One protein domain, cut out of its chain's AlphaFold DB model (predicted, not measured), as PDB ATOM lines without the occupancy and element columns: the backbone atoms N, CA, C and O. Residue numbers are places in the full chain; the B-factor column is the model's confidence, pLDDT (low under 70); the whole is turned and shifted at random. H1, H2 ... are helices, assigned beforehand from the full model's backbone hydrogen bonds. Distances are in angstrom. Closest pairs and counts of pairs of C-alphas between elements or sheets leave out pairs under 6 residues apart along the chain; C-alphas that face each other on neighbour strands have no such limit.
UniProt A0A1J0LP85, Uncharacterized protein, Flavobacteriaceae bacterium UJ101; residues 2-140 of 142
ATOM      1  N   GLU A   2      -9.009  46.507  17.190       65.69
ATOM      2  CA  GLU A   2      -8.689  45.327  16.355       65.69
ATOM      3  C   GLU A   2      -9.862  44.344  16.159       65.69
ATOM      4  O   GLU A   2     -10.142  43.915  15.044       65.69
ATOM      5  N   SER A   3     -10.617  44.056  17.229       71.38
ATOM      6  CA  SER A   3     -11.735  43.098  17.197       71.38
ATOM      7  C   SER A   3     -12.877  43.519  16.257       71.38
ATOM      8  O   SER A   3     -13.424  42.693  15.534       71.38
ATOM      9  N   ILE A   4     -13.184  44.822  16.179       76.19
ATOM     10  CA  ILE A   4     -14.222  45.349  15.275       76.19
ATOM     11  C   ILE A   4     -13.763  45.246  13.819       76.19
ATOM     12  O   ILE A   4     -14.538  44.831  12.962       76.19
ATOM     13  N   LYS A   5     -12.490  45.553  13.529       77.62
ATOM     14  CA  LYS A   5     -11.932  45.429  12.172       77.62
ATOM     15  C   LYS A   5     -11.981  43.987  11.661       77.62
ATOM     16  O   LYS A   5     -12.191  43.771  10.472       77.62
ATOM     17  N   ASN A   6     -11.847  43.006  12.552       80.50
ATOM     18  CA  ASN A   6     -11.919  41.588  12.198       80.50
ATOM     19  C   ASN A   6     -13.332  41.131  11.795       80.50
ATOM     20  O   ASN A   6     -13.462  40.133  11.090       80.50
ATOM     21  N   LEU A   7     -14.390  41.871  12.155       81.00
ATOM     22  CA  LEU A   7     -15.758  41.575  11.706       81.00
ATOM     23  C   LEU A   7     -15.968  41.835  10.206       81.00
ATOM     24  O   LEU A   7     -16.870  41.247   9.607       81.00
ATOM     25  N   PHE A   8     -15.133  42.691   9.614       85.50
ATOM     26  CA  PHE A   8     -15.196  43.122   8.214       85.50
ATOM     27  C   PHE A   8     -14.087  42.506   7.347       85.50
ATOM     28  O   PHE A   8     -13.818  42.985   6.248       85.50
ATOM     29  N   LYS A   9     -13.427  41.447   7.832       82.31
ATOM     30  CA  LYS A   9     -12.432  40.679   7.074       82.31
ATOM     31  C   LYS A   9     -12.959  39.281   6.765       82.31
ATOM     32  O   LYS A   9     -13.807  38.763   7.489       82.31
ATOM     33  N   SER A  10     -12.457  38.686   5.683       77.62
ATOM     34  CA  SER A  10     -12.705  37.274   5.370       77.62
ATOM     35  C   SER A  10     -12.266  36.396   6.542       77.62
ATOM     36  O   SER A  10     -11.242  36.683   7.167       77.62
ATOM     37  N   SER A  11     -13.049  35.370   6.867       80.06
ATOM     38  CA  SER A  11     -12.739  34.442   7.950       80.06
ATOM     39  C   SER A  11     -12.917  33.004   7.487       80.06
ATOM     40  O   SER A  11     -14.010  32.624   7.061       80.06
ATOM     41  N   ASP A  12     -11.879  32.191   7.683       77.88
ATOM     42  CA  ASP A  12     -11.889  30.749   7.390       77.88
ATOM     43  C   ASP A  12     -13.033  30.025   8.116       77.88
ATOM     44  O   ASP A  12     -13.637  29.092   7.593       77.88
ATOM     45  N   LYS A  13     -13.416  30.521   9.303       81.06
ATOM     46  CA  LYS A  13     -14.532  29.998  10.107       81.06
ATOM     47  C   LYS A  13     -15.872  30.010   9.362       81.06
ATOM     48  O   LYS A  13     -16.745  29.202   9.676       81.06
ATOM     49  N   TYR A  14     -16.068  30.941   8.429       84.19
ATOM     50  CA  TYR A  14     -17.333  31.139   7.724       84.19
ATOM     51  C   TYR A  14     -17.180  31.018   6.205       84.19
ATOM     52  O   TYR A  14     -17.901  31.696   5.481       84.19
ATOM     53  N   ASN A  15     -16.279  30.157   5.717       81.75
ATOM     54  CA  ASN A  15     -16.068  29.923   4.279       81.75
ATOM     55  C   ASN A  15     -15.794  31.228   3.511       81.75
ATOM     56  O   ASN A  15     -16.496  31.556   2.552       81.75
ATOM     57  N   ASP A  16     -14.835  32.016   3.992       86.62
ATOM     58  CA  ASP A  16     -14.456  33.312   3.420       86.62
ATOM     59  C   ASP A  16     -15.537  34.409   3.458       86.62
ATOM     60  O   ASP A  16     -15.481  35.425   2.756       86.62
ATOM     61  N   ILE A  17     -16.550  34.240   4.308       89.38
ATOM     62  CA  ILE A  17     -17.593  35.243   4.524       89.38
ATOM     63  C   ILE A  17     -17.197  36.147   5.691       89.38
ATOM     64  O   ILE A  17     -16.704  35.696   6.725       89.38
ATOM     65  N   TRP A  18     -17.470  37.447   5.547       89.19
ATOM     66  CA  TRP A  18     -17.275  38.409   6.628       89.19
ATOM     67  C   TRP A  18     -18.143  38.048   7.842       89.19
ATOM     68  O   TRP A  18     -19.368  37.955   7.695       89.19
ATOM     69  N   PRO A  19     -17.565  37.907   9.050       90.75
ATOM     70  CA  PRO A  19     -18.312  37.556  10.254       90.75
ATOM     71  C   PRO A  19     -19.521  38.454  10.523       90.75
ATOM     72  O   PRO A  19     -20.548  37.955  10.979       90.75
ATOM     73  N   ILE A  20     -19.445  39.752  10.192       91.81
ATOM     74  CA  ILE A  20     -20.573  40.679  10.363       91.81
ATOM     75  C   ILE A  20     -21.831  40.220   9.616       91.81
ATOM     76  O   ILE A  20     -22.925  40.294  10.168       91.81
ATOM     77  N   LYS A  21     -21.683  39.672   8.402       94.00
ATOM     78  CA  LYS A  21     -22.801  39.146   7.607       94.00
ATOM     79  C   LYS A  21     -23.491  38.003   8.338       94.00
ATOM     80  O   LYS A  21     -24.708  37.992   8.481       94.00
ATOM     81  N   VAL A  22     -22.697  37.082   8.876       94.56
ATOM     82  CA  VAL A  22     -23.205  35.934   9.633       94.56
ATOM     83  C   VAL A  22     -23.861  36.378  10.940       94.56
ATOM     84  O   VAL A  22     -24.927  35.873  11.276       94.56
ATOM     85  N   TYR A  23     -23.277  37.332  11.669       95.25
ATOM     86  CA  TYR A  23     -23.850  37.811  12.929       95.25
ATOM     87  C   TYR A  23     -25.157  38.575  12.741       95.25
ATOM     88  O   TYR A  23     -26.084  38.354  13.517       95.25
ATOM     89  N   VAL A  24     -25.270  39.404  11.701       96.06
ATOM     90  CA  VAL A  24     -26.540  40.065  11.374       96.06
ATOM     91  C   VAL A  24     -27.599  39.021  11.027       96.06
ATOM     92  O   VAL A  24     -28.678  39.037  11.605       96.06
ATOM     93  N   LEU A  25     -27.292  38.047  10.168       97.25
ATOM     94  CA  LEU A  25     -28.249  36.984   9.844       97.25
ATOM     95  C   LEU A  25     -28.642  36.155  11.072       97.25
ATOM     96  O   LEU A  25     -29.812  35.823  11.241       97.25
ATOM     97  N   LYS A  26     -27.686  35.859  11.958       97.12
ATOM     98  CA  LYS A  26     -27.941  35.172  13.229       97.12
ATOM     99  C   LYS A  26     -28.876  35.978  14.130       97.12
ATOM    100  O   LYS A  26     -29.769  35.392  14.733       97.12
ATOM    101  N   LEU A  27     -28.696  37.298  14.194       97.31
ATOM    102  CA  LEU A  27     -29.612  38.185  14.901       97.31
ATOM    103  C   LEU A  27     -31.020  38.083  14.309       97.31
ATOM    104  O   LEU A  27     -31.963  37.892  15.061       97.31
ATOM    105  N   PHE A  28     -31.177  38.115  12.985       97.44
ATOM    106  CA  PHE A  28     -32.499  37.968  12.367       97.44
ATOM    107  C   PHE A  28     -33.129  36.593  12.620       97.44
ATOM    108  O   PHE A  28     -34.310  36.533  12.951       97.44
ATOM    109  N   PHE A  29     -32.355  35.505  12.579       98.19
ATOM    110  CA  PHE A  29     -32.844  34.182  12.987       98.19
ATOM    111  C   PHE A  29     -33.339  34.163  14.436       98.19
ATOM    112  O   PHE A  29     -34.386  33.577  14.712       98.19
ATOM    113  N   LEU A  30     -32.606  34.819  15.340       98.12
ATOM    114  CA  LEU A  30     -32.980  34.951  16.745       98.12
ATOM    115  C   LEU A  30     -34.249  35.790  16.916       98.12
ATOM    116  O   LEU A  30     -35.146  35.380  17.641       98.12
ATOM    117  N   LEU A  31     -34.347  36.938  16.243       96.88
ATOM    118  CA  LEU A  31     -35.518  37.814  16.317       96.88
ATOM    119  C   LEU A  31     -36.774  37.115  15.785       96.88
ATOM    120  O   LEU A  31     -37.823  37.174  16.420       96.88
ATOM    121  N   MET A  32     -36.664  36.410  14.657       97.25
ATOM    122  CA  MET A  32     -37.760  35.606  14.114       97.25
ATOM    123  C   MET A  32     -38.221  34.538  15.109       97.25
ATOM    124  O   MET A  32     -39.419  34.376  15.315       97.25
ATOM    125  N   PHE A  33     -37.281  33.851  15.754       98.06
ATOM    126  CA  PHE A  33     -37.604  32.798  16.708       98.06
ATOM    127  C   PHE A  33     -38.226  33.350  18.000       98.06
ATOM    128  O   PHE A  33     -39.193  32.796  18.506       98.06
ATOM    129  N   LEU A  34     -37.691  34.445  18.547       97.50
ATOM    130  CA  LEU A  34     -38.152  34.986  19.830       97.50
ATOM    131  C   LEU A  34     -39.456  35.776  19.726       97.50
ATOM    132  O   LEU A  34     -40.266  35.719  20.647       97.50
ATOM    133  N   PHE A  35     -39.630  36.539  18.648       96.12
ATOM    134  CA  PHE A  35     -40.778  37.427  18.485       96.12
ATOM    135  C   PHE A  35     -41.812  36.799  17.559       96.12
ATOM    136  O   PHE A  35     -42.876  36.410  18.016       96.12
ATOM    137  N   ALA A  36     -41.472  36.589  16.285       95.25
ATOM    138  CA  ALA A  36     -42.457  36.132  15.308       95.25
ATOM    139  C   ALA A  36     -43.006  34.725  15.613       95.25
ATOM    140  O   ALA A  36     -44.204  34.502  15.460       95.25
ATOM    141  N   ALA A  37     -42.170  33.794  16.092       97.56
ATOM    142  CA  ALA A  37     -42.663  32.478  16.500       97.56
ATOM    143  C   ALA A  37     -43.542  32.577  17.745       97.56
ATOM    144  O   ALA A  37     -44.609  31.975  17.778       97.56
ATOM    145  N   LYS A  38     -43.128  33.358  18.750       97.75
ATOM    146  CA  LYS A  38     -43.930  33.585  19.955       97.75
ATOM    147  C   LYS A  38     -45.306  34.138  19.590       97.75
ATOM    148  O   LYS A  38     -46.297  33.577  20.035       97.75
ATOM    149  N   ASP A  39     -45.360  35.197  18.787       95.81
ATOM    150  CA  ASP A  39     -46.615  35.854  18.422       95.81
ATOM    151  C   ASP A  39     -47.528  34.892  17.644       95.81
ATOM    152  O   ASP A  39     -48.697  34.739  17.990       95.81
ATOM    153  N   ALA A  40     -46.979  34.144  16.681       97.06
ATOM    154  CA  ALA A  40     -47.742  33.155  15.921       97.06
ATOM    155  C   ALA A  40     -48.245  31.984  16.782       97.06
ATOM    156  O   ALA A  40     -49.381  31.544  16.626       97.06
ATOM    157  N   TRP A  41     -47.430  31.478  17.710       98.31
ATOM    158  CA  TRP A  41     -47.863  30.429  18.636       98.31
ATOM    159  C   TRP A  41     -48.909  30.929  19.629       98.31
ATOM    160  O   TRP A  41     -49.831  30.184  19.951       98.31
ATOM    161  N   VAL A  42     -48.792  32.170  20.110       98.12
ATOM    162  CA  VAL A  42     -49.812  32.780  20.971       98.12
ATOM    163  C   VAL A  42     -51.140  32.851  20.230       98.12
ATOM    164  O   VAL A  42     -52.141  32.392  20.779       98.12
ATOM    165  N   GLU A  43     -51.148  33.332  18.988       96.56
ATOM    166  CA  GLU A  43     -52.359  33.380  18.169       96.56
ATOM    167  C   GLU A  43     -52.973  31.981  17.998       96.56
ATOM    168  O   GLU A  43     -54.129  31.757  18.347       96.56
ATOM    169  N   LEU A  44     -52.171  30.994  17.582       97.25
ATOM    170  CA  LEU A  44     -52.647  29.623  17.364       97.25
ATOM    171  C   LEU A  44     -53.199  28.946  18.630       97.25
ATOM    172  O   LEU A  44     -54.148  28.172  18.541       97.25
ATOM    173  N   ILE A  45     -52.599  29.194  19.800       97.81
ATOM    174  CA  ILE A  45     -52.983  28.538  21.063       97.81
ATOM    175  C   ILE A  45     -54.157  29.254  21.735       97.81
ATOM    176  O   ILE A  45     -54.976  28.609  22.392       97.81
ATOM    177  N   THR A  46     -54.219  30.583  21.633       97.31
ATOM    178  CA  THR A  46     -55.199  31.397  22.367       97.31
ATOM    179  C   THR A  46     -56.440  31.757  21.556       97.31
ATOM    180  O   THR A  46     -57.390  32.283  22.148       97.31
ATOM    181  N   HIS A  47     -56.467  31.431  20.257       96.00
ATOM    182  CA  HIS A  47     -57.631  31.622  19.392       96.00
ATOM    183  C   HIS A  47     -58.895  30.996  19.980       96.00
ATOM    184  O   HIS A  47     -58.879  29.901  20.552       96.00
ATOM    185  N   LYS A  48     -60.018  31.693  19.811       95.25
ATOM    186  CA  LYS A  48     -61.336  31.239  20.258       95.25
ATOM    187  C   LYS A  48     -62.338  31.372  19.127       95.25
ATOM    188  O   LYS A  48     -62.378  32.389  18.447       95.25
ATOM    189  N   GLY A  49     -63.218  30.382  19.021       94.94
ATOM    190  CA  GLY A  49     -64.228  30.329  17.969       94.94
ATOM    191  C   GLY A  49     -63.719  29.621  16.720       94.94
ATOM    192  O   GLY A  49     -62.724  28.897  16.756       94.94
ATOM    193  N   GLU A  50     -64.449  29.792  15.626       95.75
ATOM    194  CA  GLU A  50     -64.096  29.191  14.343       95.75
ATOM    195  C   GLU A  50     -62.934  29.949  13.697       95.75
ATOM    196  O   GLU A  50     -62.748  31.148  13.905       95.75
ATOM    197  N   TRP A  51     -62.113  29.225  12.947       95.94
ATOM    198  CA  TRP A  51     -61.045  29.817  12.158       95.94
ATOM    199  C   TRP A  51     -61.573  30.216  10.788       95.94
ATOM    200  O   TRP A  51     -62.260  29.424  10.142       95.94
ATOM    201  N   ASP A  52     -61.152  31.381  10.303       96.62
ATOM    202  CA  ASP A  52     -61.069  31.576   8.861       96.62
ATOM    203  C   ASP A  52     -59.966  30.644   8.313       96.62
ATOM    204  O   ASP A  52     -58.821  30.716   8.782       96.62
ATOM    205  N   PRO A  53     -60.278  29.736   7.369       95.69
ATOM    206  CA  PRO A  53     -59.315  28.738   6.918       95.69
ATOM    207  C   PRO A  53     -58.060  29.331   6.266       95.69
ATOM    208  O   PRO A  53     -56.969  28.785   6.440       95.69
ATOM    209  N   GLU A  54     -58.180  30.437   5.531       95.69
ATOM    210  CA  GLU A  54     -57.055  31.049   4.817       95.69
ATOM    211  C   GLU A  54     -56.115  31.766   5.794       95.69
ATOM    212  O   GLU A  54     -54.889  31.596   5.729       95.69
ATOM    213  N   ILE A  55     -56.682  32.483   6.767       93.62
ATOM    214  CA  ILE A  55     -55.929  33.120   7.854       93.62
ATOM    215  C   ILE A  55     -55.225  32.061   8.716       93.62
ATOM    216  O   ILE A  55     -54.047  32.216   9.052       93.62
ATOM    217  N   ALA A  56     -55.895  30.948   9.027       96.19
ATOM    218  CA  ALA A  56     -55.297  29.855   9.792       96.19
ATOM    219  C   ALA A  56     -54.099  29.219   9.068       96.19
ATOM    220  O   ALA A  56     -53.087  28.913   9.707       96.19
ATOM    221  N   ILE A  57     -54.166  29.062   7.738       97.31
ATOM    222  CA  ILE A  57     -53.035  28.580   6.927       97.31
ATOM    223  C   ILE A  57     -51.844  29.533   7.056       97.31
ATOM    224  O   ILE A  57     -50.711  29.074   7.244       97.31
ATOM    225  N   ALA A  58     -52.083  30.846   6.999       95.25
ATOM    226  CA  ALA A  58     -51.030  31.844   7.150       95.25
ATOM    227  C   ALA A  58     -50.361  31.750   8.531       95.25
ATOM    228  O   ALA A  58     -49.134  31.658   8.605       95.25
ATOM    229  N   TRP A  59     -51.139  31.683   9.614       96.94
ATOM    230  CA  TRP A  59     -50.588  31.543  10.967       96.94
ATOM    231  C   TRP A  59     -49.826  30.237  11.172       96.94
ATOM    232  O   TRP A  59     -48.725  30.258  11.728       96.94
ATOM    233  N   CYS A  60     -50.341  29.115  10.661       97.94
ATOM    234  CA  CYS A  60     -49.639  27.831  10.694       97.94
ATOM    235  C   CYS A  60     -48.291  27.906   9.966       97.94
ATOM    236  O   CYS A  60     -47.269  27.458  10.494       97.94
ATOM    237  N   ALA A  61     -48.268  28.501   8.770       97.62
ATOM    238  CA  ALA A  61     -47.038  28.684   8.011       97.62
ATOM    239  C   ALA A  61     -46.052  29.578   8.776       97.62
ATOM    240  O   ALA A  61     -44.885  29.199   8.919       97.62
ATOM    241  N   ILE A  62     -46.525  30.712   9.313       96.94
ATOM    242  CA  ILE A  62     -45.711  31.650  10.095       96.94
ATOM    243  C   ILE A  62     -45.101  30.961  11.309       96.94
ATOM    244  O   ILE A  62     -43.878  31.008  11.472       96.94
ATOM    245  N   ALA A  63     -45.904  30.270  12.114       98.19
ATOM    246  CA  ALA A  63     -45.426  29.537  13.279       98.19
ATOM    247  C   ALA A  63     -44.370  28.494  12.891       98.19
ATOM    248  O   ALA A  63     -43.309  28.427  13.515       98.19
ATOM    249  N   ALA A  64     -44.599  27.724  11.823       98.19
ATOM    250  CA  ALA A  64     -43.673  26.682  11.390       98.19
ATOM    251  C   ALA A  64     -42.305  27.245  10.969       98.19
ATOM    252  O   ALA A  64     -41.273  26.826  11.505       98.19
ATOM    253  N   TYR A  65     -42.261  28.208  10.040       97.19
ATOM    254  CA  TYR A  65     -40.973  28.685   9.518       97.19
ATOM    255  C   TYR A  65     -40.193  29.511  10.553       97.19
ATOM    256  O   TYR A  65     -38.962  29.437  10.596       97.19
ATOM    257  N   THR A  66     -40.885  30.272  11.404       97.38
ATOM    258  CA  THR A  66     -40.248  31.046  12.484       97.38
ATOM    259  C   THR A  66     -39.770  30.145  13.621       97.38
ATOM    260  O   THR A  66     -38.714  30.392  14.191       97.38
ATOM    261  N   THR A  67     -40.447  29.027  13.892       98.06
ATOM    262  CA  THR A  67     -39.929  28.010  14.823       98.06
ATOM    263  C   THR A  67     -38.657  27.361  14.268       98.06
ATOM    264  O   THR A  67     -37.643  27.271  14.964       98.06
ATOM    265  N   LEU A  68     -38.658  26.977  12.985       98.00
ATOM    266  CA  LEU A  68     -37.478  26.417  12.312       98.00
ATOM    267  C   LEU A  68     -36.308  27.410  12.236       98.00
ATOM    268  O   LEU A  68     -35.147  26.993  12.179       98.00
ATOM    269  N   SER A  69     -36.583  28.716  12.287       97.19
ATOM    270  CA  SER A  69     -35.553  29.757  12.313       97.19
ATOM    271  C   SER A  69     -34.632  29.643  13.534       97.19
ATOM    272  O   SER A  69     -33.472  30.053  13.447       97.19
ATOM    273  N   GLY A  70     -35.083  29.009  14.625       97.31
ATOM    274  CA  GLY A  70     -34.253  28.705  15.794       97.31
ATOM    275  C   GLY A  70     -33.012  27.869  15.450       97.31
ATOM    276  O   GLY A  70     -31.918  28.135  15.953       97.31
ATOM    277  N   LEU A  71     -33.121  26.936  14.497       97.50
ATOM    278  CA  LEU A  71     -31.973  26.159  14.006       97.50
ATOM    279  C   LEU A  71     -30.952  27.048  13.275       97.50
ATOM    280  O   LEU A  71     -29.745  26.790  13.312       97.50
ATOM    281  N   GLY A  72     -31.410  28.136  12.649       95.81
ATOM    282  CA  GLY A  72     -30.562  29.108  11.954       95.81
ATOM    283  C   GLY A  72     -29.669  29.931  12.880       95.81
ATOM    284  O   GLY A  72     -28.661  30.488  12.437       95.81
ATOM    285  N   ILE A  73     -29.944  29.942  14.185       95.81
ATOM    286  CA  ILE A  73     -29.066  30.577  15.174       95.81
ATOM    287  C   ILE A  73     -27.734  29.812  15.275       95.81
ATOM    288  O   ILE A  73     -26.658  30.417  15.376       95.81
ATOM    289  N   PHE A  74     -27.780  28.482  15.202       95.00
ATOM    290  CA  PHE A  74     -26.603  27.610  15.295       95.00
ATOM    291  C   PHE A  74     -26.029  27.259  13.919       95.00
ATOM    292  O   PHE A  74     -24.810  27.179  13.756       95.00
ATOM    293  N   HIS A  75     -26.891  27.121  12.912       94.50
ATOM    294  CA  HIS A  75     -26.536  26.687  11.562       94.50
ATOM    295  C   HIS A  75     -26.839  27.756  10.502       94.50
ATOM    296  O   HIS A  75     -27.368  27.455   9.436       94.50
ATOM    297  N   THR A  76     -26.470  29.010  10.782       94.31
ATOM    298  CA  THR A  76     -26.840  30.213  10.008       94.31
ATOM    299  C   THR A  76     -26.692  30.072   8.494       94.31
ATOM    300  O   THR A  76     -27.635  30.370   7.772       94.31
ATOM    301  N   LEU A  77     -25.548  29.588   7.997       93.81
ATOM    302  CA  LEU A  77     -25.324  29.447   6.552       93.81
ATOM    303  C   LEU A  77     -26.156  28.319   5.925       93.81
ATOM    304  O   LEU A  77     -26.683  28.497   4.829       93.81
ATOM    305  N   LYS A  78     -26.322  27.193   6.634       94.00
ATOM    306  CA  LYS A  78     -27.104  26.031   6.171       94.00
ATOM    307  C   LYS A  78     -28.612  26.295   6.189       94.00
ATOM    308  O   LYS A  78     -29.348  25.705   5.414       94.00
ATOM    309  N   MET A  79     -29.063  27.186   7.073       96.94
ATOM    310  CA  MET A  79     -30.473  27.552   7.236       96.94
ATOM    311  C   MET A  79     -30.865  28.805   6.444       96.94
ATOM    312  O   MET A  79     -31.987  29.289   6.585       96.94
ATOM    313  N   LEU A  80     -29.986  29.318   5.573       96.25
ATOM    314  CA  LEU A  80     -30.316  30.416   4.660       96.25
ATOM    315  C   LEU A  80     -31.605  30.206   3.847       96.25
ATOM    316  O   LEU A  80     -32.271  31.212   3.622       96.25
ATOM    317  N   PRO A  81     -32.036  28.982   3.466       96.94
ATOM    318  CA  PRO A  81     -33.324  28.791   2.802       96.94
ATOM    319  C   PRO A  81     -34.521  29.362   3.576       96.94
ATOM    320  O   PRO A  81     -35.418  29.928   2.960       96.94
ATOM    321  N   ILE A  82     -34.514  29.318   4.915       97.44
ATOM    322  CA  ILE A  82     -35.566  29.940   5.744       97.44
ATOM    323  C   ILE A  82     -35.537  31.468   5.617       97.44
ATOM    324  O   ILE A  82     -36.577  32.122   5.562       97.44
ATOM    325  N   MET A  83     -34.341  32.048   5.534       97.19
ATOM    326  CA  MET A  83     -34.179  33.486   5.337       97.19
ATOM    327  C   MET A  83     -34.631  33.909   3.928       97.19
ATOM    328  O   MET A  83     -35.323  34.912   3.777       97.19
ATOM    329  N   LEU A  84     -34.313  33.110   2.904       97.19
ATOM    330  CA  LEU A  84     -34.781  33.323   1.530       97.19
ATOM    331  C   LEU A  84     -36.308  33.220   1.428       97.19
ATOM    332  O   LEU A  84     -36.924  34.046   0.757       97.19
ATOM    333  N   PHE A  85     -36.918  32.259   2.131       97.25
ATOM    334  CA  PHE A  85     -38.372  32.167   2.256       97.25
ATOM    335  C   PHE A  85     -38.954  33.456   2.844       97.25
ATOM    336  O   PHE A  85     -39.872  34.027   2.261       97.25
ATOM    337  N   MET A  86     -38.387  33.962   3.946       96.62
ATOM    338  CA  MET A  86     -38.837  35.219   4.555       96.62
ATOM    339  C   MET A  86     -38.744  36.396   3.572       96.62
ATOM    340  O   MET A  86     -39.660  37.219   3.524       96.62
ATOM    341  N   TYR A  87     -37.660  36.487   2.793       97.44
ATOM    342  CA  TYR A  87     -37.508  37.540   1.786       97.44
ATOM    343  C   TYR A  87     -38.593  37.451   0.725       97.44
ATOM    344  O   TYR A  87     -39.237  38.455   0.438       97.44
ATOM    345  N   LEU A  88     -38.813  36.258   0.172       97.44
ATOM    346  CA  LEU A  88     -39.797  36.046  -0.879       97.44
ATOM    347  C   LEU A  88     -41.211  36.334  -0.374       97.44
ATOM    348  O   LEU A  88     -41.928  37.107  -0.998       97.44
ATOM    349  N   TYR A  89     -41.580  35.784   0.782       95.62
ATOM    350  CA  TYR A  89     -42.873  36.015   1.423       95.62
ATOM    351  C   TYR A  89     -43.167  37.511   1.589       95.62
ATOM    352  O   TYR A  89     -44.174  38.016   1.091       95.62
ATOM    353  N   LYS A  90     -42.259  38.240   2.245       96.31
ATOM    354  CA  LYS A  90     -42.472  39.662   2.529       96.31
ATOM    355  C   LYS A  90     -42.386  40.519   1.266       96.31
ATOM    356  O   LYS A  90     -43.140  41.479   1.153       96.31
ATOM    357  N   ALA A  91     -41.528  40.170   0.305       97.81
ATOM    358  CA  ALA A  91     -41.460  40.862  -0.981       97.81
ATOM    359  C   ALA A  91     -42.751  40.688  -1.791       97.81
ATOM    360  O   ALA A  91     -43.268  41.672  -2.315       97.81
ATOM    361  N   LEU A  92     -43.299  39.469  -1.855       97.81
ATOM    362  CA  LEU A  92     -44.576  39.201  -2.520       97.81
ATOM    363  C   LEU A  92     -45.706  39.992  -1.863       97.81
ATOM    364  O   LEU A  92     -46.461  40.664  -2.559       97.81
ATOM    365  N   TRP A  93     -45.785  39.983  -0.533       97.56
ATOM    366  CA  TRP A  93     -46.812  40.741   0.176       97.56
ATOM    367  C   TRP A  93     -46.677  42.256  -0.054       97.56
ATOM    368  O   TRP A  93     -47.654  42.923  -0.384       97.56
ATOM    369  N   LEU A  94     -45.461  42.810   0.018       97.75
ATOM    370  CA  LEU A  94     -45.235  44.232  -0.264       97.75
ATOM    371  C   LEU A  94     -45.602  44.601  -1.708       97.75
ATOM    372  O   LEU A  94     -46.181  45.660  -1.940       97.75
ATOM    373  N   LEU A  95     -45.293  43.736  -2.675       97.69
ATOM    374  CA  LEU A  95     -45.535  43.991  -4.094       97.69
ATOM    375  C   LEU A  95     -47.010  43.852  -4.488       97.69
ATOM    376  O   LEU A  95     -47.502  44.646  -5.286       97.69
ATOM    377  N   PHE A  96     -47.704  42.842  -3.965       97.69
ATOM    378  CA  PHE A  96     -49.062  42.499  -4.395       97.69
ATOM    379  C   PHE A  96     -50.158  42.996  -3.450       97.69
ATOM    380  O   PHE A  96     -51.301  43.109  -3.881       97.69
ATOM    381  N   VAL A  97     -49.832  43.330  -2.199       96.44
ATOM    382  CA  VAL A  97     -50.803  43.823  -1.208       96.44
ATOM    383  C   VAL A  97     -50.533  45.287  -0.882       96.44
ATOM    384  O   VAL A  97     -51.353  46.152  -1.196       96.44
ATOM    385  N   ALA A  98     -49.362  45.598  -0.320       96.62
ATOM    386  CA  ALA A  98     -49.076  46.957   0.142       96.62
ATOM    387  C   ALA A  98     -48.979  47.966  -1.009       96.62
ATOM    388  O   ALA A  98     -49.571  49.041  -0.939       96.62
ATOM    389  N   TYR A  99     -48.257  47.628  -2.079       97.12
ATOM    390  CA  TYR A  99     -48.034  48.545  -3.195       97.12
ATOM    391  C   TYR A  99     -49.338  48.948  -3.911       97.12
ATOM    392  O   TYR A  99     -49.541  50.148  -4.109       97.12
ATOM    393  N   PRO A 100     -50.271  48.032  -4.247       97.56
ATOM    394  CA  PRO A 100     -51.564  48.418  -4.804       97.56
ATOM    395  C   PRO A 100     -52.421  49.247  -3.846       97.56
ATOM    396  O   PRO A 100     -53.067  50.195  -4.293       97.56
ATOM    397  N   LEU A 101     -52.432  48.934  -2.545       97.06
ATOM    398  CA  LEU A 101     -53.164  49.731  -1.553       97.06
ATOM    399  C   LEU A 101     -52.602  51.149  -1.454       97.06
ATOM    400  O   LEU A 101     -53.363  52.114  -1.463       97.06
ATOM    401  N   TRP A 102     -51.276  51.280  -1.435       96.81
ATOM    402  CA  TRP A 102     -50.599  52.573  -1.412       96.81
ATOM    403  C   TRP A 102     -50.888  53.383  -2.675       96.81
ATOM    404  O   TRP A 102     -51.277  54.544  -2.588       96.81
ATOM    405  N   LYS A 103     -50.783  52.749  -3.850       97.44
ATOM    406  CA  LYS A 103     -51.038  53.388  -5.148       97.44
ATOM    407  C   LYS A 103     -52.470  53.916  -5.286       97.44
ATOM    408  O   LYS A 103     -52.686  54.880  -6.008       97.44
ATOM    409  N   ASN A 104     -53.432  53.276  -4.624       96.88
ATOM    410  CA  ASN A 104     -54.841  53.670  -4.653       96.88
ATOM    411  C   ASN A 104     -55.256  54.529  -3.446       96.88
ATOM    412  O   ASN A 104     -56.453  54.675  -3.223       96.88
ATOM    413  N   GLU A 105     -54.302  55.039  -2.655       95.50
ATOM    414  CA  GLU A 105     -54.557  55.858  -1.455       95.50
ATOM    415  C   GLU A 105     -55.423  55.151  -0.391       95.50
ATOM    416  O   GLU A 105     -56.097  55.783   0.415       95.50
ATOM    417  N   LYS A 106     -55.390  53.814  -0.373       96.25
ATOM    418  CA  LYS A 106     -56.158  52.953   0.544       96.25
ATOM    419  C   LYS A 106     -55.307  52.293   1.622       96.25
ATOM    420  O   LYS A 106     -55.830  51.510   2.403       96.25
ATOM    421  N   LEU A 107     -53.997  52.540   1.627       94.75
ATOM    422  CA  LEU A 107     -53.108  51.936   2.615       94.75
ATOM    423  C   LEU A 107     -53.306  52.563   3.998       94.75
ATOM    424  O   LEU A 107     -53.396  51.830   4.973       94.75
ATOM    425  N   ILE A 108     -53.392  53.891   4.067       94.06
ATOM    426  CA  ILE A 108     -53.529  54.621   5.331       94.06
ATOM    427  C   ILE A 108     -54.920  54.353   5.918       94.06
ATOM    428  O   ILE A 108     -55.928  54.536   5.235       94.06
ATOM    429  N   GLY A 109     -54.970  53.914   7.173       92.50
ATOM    430  CA  GLY A 109     -56.178  53.503   7.885       92.50
ATOM    431  C   GLY A 109     -56.640  52.074   7.586       92.50
ATOM    432  O   GLY A 109     -57.699  51.677   8.070       92.50
ATOM    433  N   SER A 110     -55.889  51.302   6.795       94.06
ATOM    434  CA  SER A 110     -56.179  49.881   6.560       94.06
ATOM    435  C   SER A 110     -55.455  48.984   7.561       94.06
ATOM    436  O   SER A 110     -54.384  49.329   8.052       94.06
ATOM    437  N   GLU A 111     -55.967  47.770   7.771       89.56
ATOM    438  CA  GLU A 111     -55.284  46.742   8.576       89.56
ATOM    439  C   GLU A 111     -53.893  46.380   8.028       89.56
ATOM    440  O   GLU A 111     -53.036  45.887   8.756       89.56
ATOM    441  N   ALA A 112     -53.641  46.630   6.738       93.00
ATOM    442  CA  ALA A 112     -52.353  46.370   6.109       93.00
ATOM    443  C   ALA A 112     -51.281  47.408   6.486       93.00
ATOM    444  O   ALA A 112     -50.093  47.118   6.333       93.00
ATOM    445  N   GLU A 113     -51.660  48.601   6.956       94.50
ATOM    446  CA  GLU A 113     -50.721  49.692   7.247       94.50
ATOM    447  C   GLU A 113     -49.658  49.275   8.270       94.50
ATOM    448  O   GLU A 113     -48.459  49.415   8.012       94.50
ATOM    449  N   ASP A 114     -50.093  48.672   9.377       93.31
ATOM    450  CA  ASP A 114     -49.232  48.292  10.501       93.31
ATOM    451  C   ASP A 114     -48.189  47.227  10.125       93.31
ATOM    452  O   ASP A 114     -47.109  47.137  10.720       93.31
ATOM    453  N   TRP A 115     -48.463  46.441   9.083       93.69
ATOM    454  CA  TRP A 115     -47.553  45.404   8.601       93.69
ATOM    455  C   TRP A 115     -46.429  45.952   7.720       93.69
ATOM    456  O   TRP A 115     -45.350  45.347   7.662       93.69
ATOM    457  N   VAL A 116     -46.627  47.097   7.058       95.69
ATOM    458  CA  VAL A 116     -45.655  47.646   6.097       95.69
ATOM    459  C   VAL A 116     -44.281  47.895   6.731       95.69
ATOM    460  O   VAL A 116     -43.296  47.393   6.179       95.69
ATOM    461  N   PRO A 117     -44.146  48.572   7.891       94.69
ATOM    462  CA  PRO A 117     -42.840  48.787   8.516       94.69
ATOM    463  C   PRO A 117     -42.132  47.473   8.878       94.69
ATOM    464  O   PRO A 117     -40.936  47.306   8.621       94.69
ATOM    465  N   ILE A 118     -42.883  46.501   9.408       92.88
ATOM    466  CA  ILE A 118     -42.377  45.177   9.806       92.88
ATOM    467  C   ILE A 118     -41.891  44.390   8.580       92.88
ATOM    468  O   ILE A 118     -40.956  43.582   8.653       92.88
ATOM    469  N   PHE A 119     -42.535  44.584   7.431       95.25
ATOM    470  CA  PHE A 119     -42.172  43.916   6.188       95.25
ATOM    471  C   PHE A 119     -41.017  44.623   5.485       95.25
ATOM    472  O   PHE A 119     -40.141  43.934   4.974       95.25
ATOM    473  N   MET A 120     -40.925  45.953   5.539       95.12
ATOM    474  CA  MET A 120     -39.789  46.698   4.980       95.12
ATOM    475  C   MET A 120     -38.463  46.426   5.703       95.12
ATOM    476  O   MET A 120     -37.396  46.546   5.096       95.12
ATOM    477  N   LEU A 121     -38.500  45.975   6.961       94.56
ATOM    478  CA  LEU A 121     -37.294  45.620   7.719       94.56
ATOM    479  C   LEU A 121     -36.438  44.523   7.042       94.56
ATOM    480  O   LEU A 121     -35.252  44.398   7.351       94.56
ATOM    481  N   ILE A 122     -36.987  43.771   6.074       94.62
ATOM    482  CA  ILE A 122     -36.255  42.754   5.289       94.62
ATOM    483  C   ILE A 122     -35.051  43.285   4.523       94.62
ATOM    484  O   ILE A 122     -34.159  42.507   4.188       94.62
ATOM    485  N   ILE A 123     -35.001  44.586   4.247       96.25
ATOM    486  CA  ILE A 123     -33.899  45.194   3.495       96.25
ATOM    487  C   ILE A 123     -32.566  44.966   4.221       96.25
ATOM    488  O   ILE A 123     -31.551  44.682   3.583       96.25
ATOM    489  N   ILE A 124     -32.567  45.011   5.557       96.31
ATOM    490  CA  ILE A 124     -31.357  44.816   6.365       96.31
ATOM    491  C   ILE A 124     -30.756  43.415   6.143       96.31
ATOM    492  O   ILE A 124     -29.624  43.332   5.662       96.31
ATOM    493  N   PRO A 125     -31.447  42.296   6.433       95.94
ATOM    494  CA  PRO A 125     -30.861  40.969   6.268       95.94
ATOM    495  C   PRO A 125     -30.531  40.657   4.797       95.94
ATOM    496  O   PRO A 125     -29.522  39.998   4.535       95.94
ATOM    497  N   ILE A 126     -31.276  41.206   3.826       97.06
ATOM    498  CA  ILE A 126     -30.960  41.109   2.386       97.06
ATOM    499  C   ILE A 126     -29.568  41.679   2.079       97.06
ATOM    500  O   ILE A 126     -28.763  41.010   1.427       97.06
ATOM    501  N   ILE A 127     -29.241  42.872   2.584       96.94
ATOM    502  CA  ILE A 127     -27.931  43.511   2.360       96.94
ATOM    503  C   ILE A 127     -26.794  42.671   2.962       96.94
ATOM    504  O   ILE A 127     -25.728  42.516   2.358       96.94
ATOM    505  N   PHE A 128     -27.021  42.093   4.141       96.25
ATOM    506  CA  PHE A 128     -26.023  41.271   4.828       96.25
ATOM    507  C   PHE A 128     -25.984  39.817   4.342       96.25
ATOM    508  O   PHE A 128     -25.099  39.064   4.748       96.25
ATOM    509  N   THR A 129     -26.871  39.413   3.433       96.69
ATOM    510  CA  THR A 129     -26.864  38.056   2.883       96.69
ATOM    511  C   THR A 129     -25.614  37.830   2.024       96.69
ATOM    512  O   THR A 129     -25.286  38.642   1.153       96.69
ATOM    513  N   PRO A 130     -24.866  36.731   2.232       95.25
ATOM    514  CA  PRO A 130     -23.729  36.392   1.390       95.25
ATOM    515  C   PRO A 130     -24.221  35.820   0.049       95.25
ATOM    516  O   PRO A 130     -24.185  34.614  -0.170       95.25
ATOM    517  N   TRP A 131     -24.667  36.680  -0.870       95.50
ATOM    518  CA  TRP A 131     -25.268  36.274  -2.152       95.50
ATOM    519  C   TRP A 131     -24.391  35.348  -3.000       95.50
ATOM    520  O   TRP A 131     -24.907  34.420  -3.611       95.50
ATOM    521  N   LYS A 132     -23.063  35.528  -2.974       92.50
ATOM    522  CA  LYS A 132     -22.123  34.606  -3.634       92.50
ATOM    523  C   LYS A 132     -22.227  33.185  -3.066       92.50
ATOM    524  O   LYS A 132     -22.259  32.231  -3.831       92.50
ATOM    525  N   TYR A 133     -22.305  33.056  -1.739       92.81
ATOM    526  CA  TYR A 133     -22.512  31.767  -1.075       92.81
ATOM    527  C   TYR A 133     -23.881  31.188  -1.438       92.81
ATOM    528  O   TYR A 133     -23.965  30.031  -1.831       92.81
ATOM    529  N   VAL A 134     -24.938  32.008  -1.396       95.12
ATOM    530  CA  VAL A 134     -26.295  31.576  -1.766       95.12
ATOM    531  C   VAL A 134     -26.338  31.014  -3.186       95.12
ATOM    532  O   VAL A 134     -26.859  29.922  -3.398       95.12
ATOM    533  N   PHE A 135     -25.769  31.737  -4.149       94.06
ATOM    534  CA  PHE A 135     -25.759  31.330  -5.548       94.06
ATOM    535  C   PHE A 135     -24.951  30.047  -5.765       94.06
ATOM    536  O   PHE A 135     -25.429  29.118  -6.411       94.06
ATOM    537  N   ASN A 136     -23.753  29.963  -5.184       93.31
ATOM    538  CA  ASN A 136     -22.915  28.775  -5.318       93.31
ATOM    539  C   ASN A 136     -23.594  27.536  -4.724       93.31
ATOM    540  O   ASN A 136     -23.718  26.527  -5.410       93.31
ATOM    541  N   THR A 137     -24.116  27.642  -3.504       92.88
ATOM    542  CA  THR A 137     -24.627  26.482  -2.770       92.88
ATOM    543  C   THR A 137     -26.033  26.073  -3.198       92.88
ATOM    544  O   THR A 137     -26.279  24.887  -3.398       92.88
ATOM    545  N   TYR A 138     -26.963  27.017  -3.367       91.69
ATOM    546  CA  TYR A 138     -28.381  26.689  -3.584       91.69
ATOM    547  C   TYR A 138     -28.822  26.728  -5.047       91.69
ATOM    548  O   TYR A 138     -29.865  26.166  -5.365       91.69
ATOM    549  N   ILE A 139     -28.060  27.380  -5.932       91.12
ATOM    550  CA  ILE A 139     -28.387  27.453  -7.366       91.12
ATOM    551  C   ILE A 139     -27.433  26.576  -8.176       91.12
ATOM    552  O   ILE A 139     -27.884  25.783  -8.996       91.12
ATOM    553  N   LEU A 140     -26.123  26.686  -7.939       91.88
ATOM    554  CA  LEU A 140     -25.129  25.883  -8.660       91.88
ATOM    555  C   LEU A 140     -24.860  24.508  -8.030       91.88
ATOM    556  O   LEU A 140     -24.239  23.676  -8.689       91.88
TER     557      LEU A 140
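What this domain is: This is residues 2 to 140 of the 142 residues of an uncharacterized protein of Flavobacteriaceae bacterium UJ101 (UniProt A0A1J0LP85). Two long helices, H2 and H3, form a hairpin that makes one arm of a V; the long helix H4 makes the other, folding back from the last turns of H3 and diverging from the hairpin. The chain then returns beside H4 through short H5 to H6, which packs on residues 20 to 28 of H2, while short H1 and H7 touch no helix. The printed part has 139 residues with seven named helices, H1 to H7 in chain order, and no named strand; its class is all helix. It is only just loose, close to compact, with a radius of gyration of the C-alphas of 17.4 A, and it spans 53 by 36 by 33 A.

Where its parts are: Find C-alpha 2 at (-8.689, 45.327, 16.355); there H1 begins, residues 2 to 6. H2, residues 19 to 46, begins at C-alpha 19 at (-18.312, 37.556, 10.254) and runs 39.3 A. H3, residues 53 to 74, measures 33.8 A, and H4, residues 80 to 103, measures 32.5 A with a kink of 27 degrees near residue 94. Next come H5, residues 115 to 120, H6, residues 123 to 128, and H7, residues 131 to 139, which ends at C-alpha 139 at (-28.387, 27.453, -7.366).

How they stand to each other: Begin with the hairpin of H2 and H3: they touch, closest at the C-alphas of Ala 37 and Thr 66, 4.9 A apart, and run opposite ways at a steep tilt of 37 degrees, only just past shallow. H3 and H4 are also a hairpin; residues 65 to 72 of H3 touch residues 80 to 82 of H4, closest at the C-alphas of Ser 69 and Ile 82, 6.6 A apart, at a steep tilt of 41 degrees. Residues 90 to 98 of H4 touch H5, closest at the C-alphas of Lys 90 and Phe 119, 5.6 A apart. H5 and H6 meet only through their link. H6 touches H2, closest at the C-alphas of Phe 128 and Lys 21, 4.8 A apart, at a steep tilt of 42 degrees, opposite ways. H7 is close to H4 but not clearly touching it: the closest C-alphas, those of Leu 80 and Val 134, are 7.7 A apart. H1 is likewise close to H2 but not clearly touching, with Asn 6 and Pro 19 their closest C-alphas at 7.8 A. In H1, H5, H6 and H7 every O i to N i+4 pair is within hydrogen-bond range; in H2 22 of 24 are, in H3 13 of 18 and in H4 17 of 20.

The domain as a whole: The two C-alphas farthest apart, those of Glu 2 and Glu 50, are 57.7 A apart. Residues 45 to 55, of which 53 to 55 belong to H3, stand free. The printed part has no cut; its long links are H1 to H2 and H4 to H5. Its mean pLDDT is 94.0, and residue 2 alone is under 70.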